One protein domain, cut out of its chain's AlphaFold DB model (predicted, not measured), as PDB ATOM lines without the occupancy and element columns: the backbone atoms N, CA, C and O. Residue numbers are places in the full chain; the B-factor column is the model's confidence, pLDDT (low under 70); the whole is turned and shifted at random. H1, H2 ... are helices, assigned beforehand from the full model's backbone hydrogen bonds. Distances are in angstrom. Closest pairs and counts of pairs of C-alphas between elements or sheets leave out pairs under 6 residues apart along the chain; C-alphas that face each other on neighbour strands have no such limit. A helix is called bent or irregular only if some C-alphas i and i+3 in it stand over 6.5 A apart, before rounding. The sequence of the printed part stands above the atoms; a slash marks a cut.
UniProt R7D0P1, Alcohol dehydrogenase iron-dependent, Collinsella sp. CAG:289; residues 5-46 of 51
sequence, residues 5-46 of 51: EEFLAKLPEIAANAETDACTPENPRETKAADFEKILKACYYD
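AT A GLANCE: This is residues 5 to 46 of the 51 residues of the protein "Alcohol dehydrogenase iron-dependent" of Collinsella sp. CAG:289 (UniProt R7D0P1). Two helices make a lopsided V: the longer one, H1, runs along the length of the model, and H2 folds back along the middle of H1, closest at Ala 15 and Ala 33 and spreading away from H1 towards its own last residue. A wide loop, residues 20 to 32, swings round at the closed end of the V and joins the two. The printed part has 42 residues with two named helices, H1 then H2, and no named strand; the class is all helix. It is only just compact, close to loose, with a radius of gyration of the C-alphas of 10.4 A, and elongated, spanning 31 by 20 by 13 A.

HOW THE PARTS SIT: H1, residues 5 to 19, touches H2, residues 33 to 45, with 14 pairs of C-alphas within 8 A. The closest C-alphas of the two are those of Ala 15 and Ala 33, 4.7 A apart. Their lines stand at a steep tilt of 40 degrees, and they run opposite ways. The two form a helical hairpin, and their centres are 9.3 A apart. In H2 every O i to N i+4 pair is within hydrogen-bond range; in H1, 9 of 11 are.

IN THESE COORDINATES: H1 begins at C-alpha 5, (-13.966, -15.321, -24.566), and is 22.3 A long from first to last C-alpha. It is irregular: C-alphas 9 and 12 are 7.4 A apart. H2, 18.2 A long, begins at C-alpha 33, (-14.052, -16.290, -5.302), and ends at C-alpha 45, (-21.122, -6.137, -18.703).

THE WHOLE: The two C-alphas farthest apart are those of Glu 5 and Pro 28, at 31.9 A. The link from H1 to H2 is long, with 13 residues. The printed part has no cut. Its mean pLDDT is 97.8, and no printed residue is under 70.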
ATOM      1  N   GLU A   5     -14.577 -13.994 -24.621       98.56
ATOM      2  CA  GLU A   5     -13.966 -15.321 -24.566       98.56
ATOM      3  C   GLU A   5     -12.757 -15.346 -23.620       98.56
ATOM      4  O   GLU A   5     -12.677 -16.209 -22.747       98.56
ATOM      5  N   GLU A   6     -11.842 -14.378 -23.742       98.56
ATOM      6  CA  GLU A   6     -10.671 -14.295 -22.866       98.56
ATOM      7  C   GLU A   6     -11.073 -13.986 -21.419       98.56
ATOM      8  O   GLU A   6     -10.530 -14.585 -20.487       98.56
ATOM      9  N   PHE A   7     -12.032 -13.076 -21.229       98.62
ATOM     10  CA  PHE A   7     -12.551 -12.715 -19.916       98.62
ATOM     11  C   PHE A   7     -13.157 -13.929 -19.206       98.62
ATOM     12  O   PHE A   7     -12.728 -14.262 -18.103       98.62
ATOM     13  N   LEU A   8     -14.095 -14.629 -19.850       98.50
ATOM     14  CA  LEU A   8     -14.770 -15.791 -19.271       98.50
ATOM     15  C   LEU A   8     -13.808 -16.960 -19.031       98.50
ATOM     16  O   LEU A   8     -13.954 -17.657 -18.028       98.50
ATOM     17  N   ALA A   9     -12.812 -17.156 -19.902       98.69
ATOM     18  CA  ALA A   9     -11.805 -18.200 -19.725       98.69
ATOM     19  C   ALA A   9     -10.914 -17.959 -18.494       98.69
ATOM     20  O   ALA A   9     -10.560 -18.911 -17.800       98.69
ATOM     21  N   LYS A  10     -10.556 -16.698 -18.212       98.69
ATOM     22  CA  LYS A  10      -9.671 -16.326 -17.091       98.69
ATOM     23  C   LYS A  10     -10.411 -16.004 -15.795       98.69
ATOM     24  O   LYS A  10      -9.789 -15.998 -14.734       98.69
ATOM     25  N   LEU A  11     -11.714 -15.730 -15.864       98.69
ATOM     26  CA  LEU A  11     -12.529 -15.296 -14.732       98.69
ATOM     27  C   LEU A  11     -12.378 -16.184 -13.479       98.69
ATOM     28  O   LEU A  11     -12.132 -15.610 -12.416       98.69
ATOM     29  N   PRO A  12     -12.445 -17.532 -13.559       98.62
ATOM     30  CA  PRO A  12     -12.352 -18.372 -12.362       98.62
ATOM     31  C   PRO A  12     -10.976 -18.293 -11.686       98.62
ATOM     32  O   PRO A  12     -10.880 -18.245 -10.462       98.62
ATOM     33  N   GLU A  13      -9.900 -18.245 -12.478       98.75
ATOM     34  CA  GLU A  13      -8.528 -18.145 -11.965       98.75
ATOM     35  C   GLU A  13      -8.280 -16.779 -11.317       98.75
ATOM     36  O   GLU A  13      -7.737 -16.701 -10.216       98.75
ATOM     37  N   ILE A  14      -8.728 -15.695 -11.961       98.69
ATOM     38  CA  ILE A  14      -8.613 -14.338 -11.415       98.69
ATOM     39  C   ILE A  14      -9.386 -14.224 -10.097       98.69
ATOM     40  O   ILE A  14      -8.859 -13.671  -9.134       98.69
ATOM     41  N   ALA A  15     -10.604 -14.763 -10.034       98.69
ATOM     42  CA  ALA A  15     -11.430 -14.723  -8.834       98.69
ATOM     43  C   ALA A  15     -10.821 -15.525  -7.668       98.69
ATOM     44  O   ALA A  15     -10.816 -15.044  -6.534       98.69
ATOM     45  N   ALA A  16     -10.263 -16.708  -7.944       98.62
ATOM     46  CA  ALA A  16      -9.551 -17.505  -6.944       98.62
ATOM     47  C   ALA A  16      -8.293 -16.786  -6.431       98.62
ATOM     48  O   ALA A  16      -8.062 -16.720  -5.224       98.62
ATOM     49  N   ASN A  17      -7.513 -16.189  -7.338       98.75
ATOM     50  CA  ASN A  17      -6.333 -15.412  -6.968       98.75
ATOM     51  C   ASN A  17      -6.714 -14.192  -6.118       98.75
ATOM     52  O   ASN A  17      -6.054 -13.935  -5.112       98.75
ATOM     53  N   ALA A  18      -7.801 -13.496  -6.471       98.56
ATOM     54  CA  ALA A  18      -8.313 -12.352  -5.720       98.56
ATOM     55  C   ALA A  18      -8.734 -12.732  -4.291       98.56
ATOM     56  O   ALA A  18      -8.397 -12.013  -3.356       98.56
ATOM     57  N   GLU A  19      -9.391 -13.878  -4.081       98.19
ATOM     58  CA  GLU A  19      -9.717 -14.360  -2.726       98.19
ATOM     59  C   GLU A  19      -8.466 -14.534  -1.851       98.19
ATOM     60  O   GLU A  19      -8.489 -14.216  -0.662       98.19
ATOM     61  N   THR A  20      -7.369 -15.003  -2.444       97.94
ATOM     62  CA  THR A  20      -6.110 -15.267  -1.730       97.94
ATOM     63  C   THR A  20      -5.153 -14.080  -1.673       97.94
ATOM     64  O   THR A  20      -4.066 -14.205  -1.103       97.94
ATOM     65  N   ASP A  21      -5.520 -12.944  -2.265       98.56
ATOM     66  CA  ASP A  21      -4.678 -11.755  -2.260       98.56
ATOM     67  C   ASP A  21      -4.485 -11.249  -0.823       98.56
ATOM     68  O   ASP A  21      -5.421 -11.211  -0.020       98.56
ATOM     69  N   ALA A  22      -3.260 -10.841  -0.492       98.19
ATOM     70  CA  ALA A  22      -2.918 -10.348   0.840       98.19
ATOM     71  C   ALA A  22      -3.736  -9.109   1.250       98.19
ATOM     72  O   ALA A  22      -3.863  -8.843   2.444       98.19
ATOM     73  N   CYS A  23      -4.297  -8.379   0.282       97.94
ATOM     74  CA  CYS A  23      -5.136  -7.207   0.520       97.94
ATOM     75  C   CYS A  23      -6.599  -7.574   0.825       97.94
ATOM     76  O   CYS A  23      -7.306  -6.791   1.457       97.94
ATOM     77  N   THR A  24      -7.081  -8.748   0.404       97.75
ATOM     78  CA  THR A  24      -8.493  -9.148   0.562       97.75
ATOM     79  C   THR A  24      -8.966  -9.180   2.020       97.75
ATOM     80  O   THR A  24     -10.072  -8.702   2.279       97.75
ATOM     81  N   PRO A  25      -8.158  -9.631   3.004       96.38
ATOM     82  CA  PRO A  25      -8.518  -9.542   4.420       96.38
ATOM     83  C   PRO A  25      -8.696  -8.114   4.963       96.38
ATOM     84  O   PRO A  25      -9.295  -7.951   6.026       96.38
ATOM     85  N   GLU A  26      -8.182  -7.085   4.281       97.25
ATOM     86  CA  GLU A  26      -8.358  -5.680   4.681       97.25
ATOM     87  C   GLU A  26      -9.724  -5.115   4.258       97.25
ATOM     88  O   GLU A  26     -10.152  -4.069   4.755       97.25
ATOM     89  N   ASN A  27     -10.436  -5.801   3.358       96.12
ATOM     90  CA  ASN A  27     -11.760  -5.383   2.921       96.12
ATOM     91  C   ASN A  27     -12.790  -5.635   4.045       96.12
ATOM     92  O   ASN A  27     -12.890  -6.753   4.548       96.12
ATOM     93  N   PRO A  28     -13.614  -4.640   4.435       95.75
ATOM     94  CA  PRO A  28     -14.541  -4.769   5.570       95.75
ATOM     95  C   PRO A  28     -15.660  -5.793   5.336       95.75
ATOM     96  O   PRO A  28     -16.342  -6.200   6.277       95.75
ATOM     97  N   ARG A  29     -15.870  -6.187   4.078       93.94
ATOM     98  CA  ARG A  29     -16.763  -7.269   3.682       93.94
ATOM     99  C   ARG A  29     -15.921  -8.493   3.339       93.94
ATOM    100  O   ARG A  29     -15.060  -8.403   2.466       93.94
ATOM    101  N   GLU A  30     -16.217  -9.622   3.979       95.00
ATOM    102  CA  GLU A  30     -15.671 -10.912   3.560       95.00
ATOM    103  C   GLU A  30     -16.162 -11.240   2.146       95.00
ATOM    104  O   GLU A  30     -17.361 -11.179   1.868       95.00
ATOM    105  N   THR A  31     -15.224 -11.587   1.270       96.06
ATOM    106  CA  THR A  31     -15.473 -11.844  -0.149       96.06
ATOM    107  C   THR A  31     -14.845 -13.185  -0.510       96.06
ATOM    108  O   THR A  31     -13.687 -13.435  -0.163       96.06
ATOM    109  N   LYS A  32     -15.592 -14.056  -1.191       97.12
ATOM    110  CA  LYS A  32     -15.089 -15.333  -1.733       97.12
ATOM    111  C   LYS A  32     -14.893 -15.241  -3.243       97.12
ATOM    112  O   LYS A  32     -15.404 -14.316  -3.877       97.12
ATOM    113  N   ALA A  33     -14.225 -16.223  -3.849       98.25
ATOM    114  CA  ALA A  33     -14.052 -16.290  -5.302       98.25
ATOM    115  C   ALA A  33     -15.383 -16.101  -6.061       98.25
ATOM    116  O   ALA A  33     -15.450 -15.327  -7.009       98.25
ATOM    117  N   ALA A  34     -16.481 -16.705  -5.592       97.25
ATOM    118  CA  ALA A  34     -17.799 -16.541  -6.213       97.25
ATOM    119  C   ALA A  34     -18.317 -15.086  -6.203       97.25
ATOM    120  O   ALA A  34     -19.006 -14.671  -7.136       97.25
ATOM    121  N   ASP A  35     -17.986 -14.302  -5.177       97.56
ATOM    122  CA  ASP A  35     -18.351 -12.887  -5.104       97.56
ATOM    123  C   ASP A  35     -17.482 -12.053  -6.052       97.56
ATOM    124  O   ASP A  35     -18.000 -11.188  -6.759       97.56
ATOM    125  N   PHE A  36     -16.183 -12.356  -6.146       98.19
ATOM    126  CA  PHE A  36     -15.306 -11.737  -7.143       98.19
ATOM    127  C   PHE A  36     -15.760 -12.040  -8.572       98.19
ATOM    128  O   PHE A  36     -15.750 -11.138  -9.405       98.19
ATOM    129  N   GLU A  37     -16.237 -13.255  -8.863       98.31
ATOM    130  CA  GLU A  37     -16.810 -13.556 -10.177       98.31
ATOM    131  C   GLU A  37     -18.025 -12.679 -10.501       98.31
ATOM    132  O   GLU A  37     -18.146 -12.198 -11.632       98.31
ATOM    133  N   LYS A  38     -18.917 -12.448  -9.525       97.94
ATOM    134  CA  LYS A  38     -20.065 -11.541  -9.691       97.94
ATOM    135  C   LYS A  38     -19.604 -10.108  -9.943       97.94
ATOM    136  O   LYS A  38     -20.077  -9.496 -10.895       97.94
ATOM    137  N   ILE A  39     -18.661  -9.604  -9.142       97.75
ATOM    138  CA  ILE A  39     -18.090  -8.251  -9.281       97.75
ATOM    139  C   ILE A  39     -17.491  -8.062 -10.668       97.75
ATOM    140  O   ILE A  39     -17.835  -7.121 -11.375       97.75
ATOM    141  N   LEU A  40     -16.614  -8.977 -11.073       98.12
ATOM    142  CA  LEU A  40     -15.901  -8.880 -12.340       98.12
ATOM    143  C   LEU A  40     -16.865  -8.960 -13.530       98.12
ATOM    144  O   LEU A  40     -16.687  -8.217 -14.493       98.12
ATOM    145  N   LYS A  41     -17.905  -9.804 -13.462       97.88
ATOM    146  CA  LYS A  41     -18.966  -9.849 -14.484       97.88
ATOM    147  C   LYS A  41     -19.771  -8.555 -14.526       97.88
ATOM    148  O   LYS A  41     -19.982  -8.034 -15.616       97.88
ATOM    149  N   ALA A  42     -20.171  -8.025 -13.372       98.19
ATOM    150  CA  ALA A  42     -20.892  -6.760 -13.294       98.19
ATOM    151  C   ALA A  42     -20.077  -5.611 -13.913       98.19
ATOM    152  O   ALA A  42     -20.598  -4.853 -14.724       98.19
ATOM    153  N   CYS A  43     -18.769  -5.557 -13.637       97.31
ATOM    154  CA  CYS A  43     -17.861  -4.603 -14.275       97.31
ATOM    155  C   CYS A  43     -17.705  -4.826 -15.788       97.31
ATOM    156  O   CYS A  43     -17.634  -3.856 -16.536       97.31
ATOM    157  N   TYR A  44     -17.614  -6.078 -16.248       98.12
ATOM    158  CA  TYR A  44     -17.417  -6.388 -17.669       98.12
ATOM    159  C   TYR A  44     -18.654  -6.063 -18.520       98.12
ATOM    160  O   TYR A  44     -18.516  -5.545 -19.628       98.12
ATOM    161  N   TYR A  45     -19.851  -6.346 -18.001       97.69
ATOM    162  CA  TYR A  45     -21.122  -6.137 -18.703       97.69
ATOM    163  C   TYR A  45     -21.805  -4.799 -18.381       97.69
ATOM    164  O   TYR A  45     -22.879  -4.545 -18.920       97.69
ATOM    165  N   ASP A  46     -21.195  -3.961 -17.537       97.44
ATOM    166  CA  ASP A  46     -21.750  -2.682 -17.074       97.44
ATOM    167  C   ASP A  46     -23.152  -2.840 -16.453       97.44
ATOM    168  O   ASP A  46     -24.116  -2.164 -16.818       97.44
TER     169      ASP A  46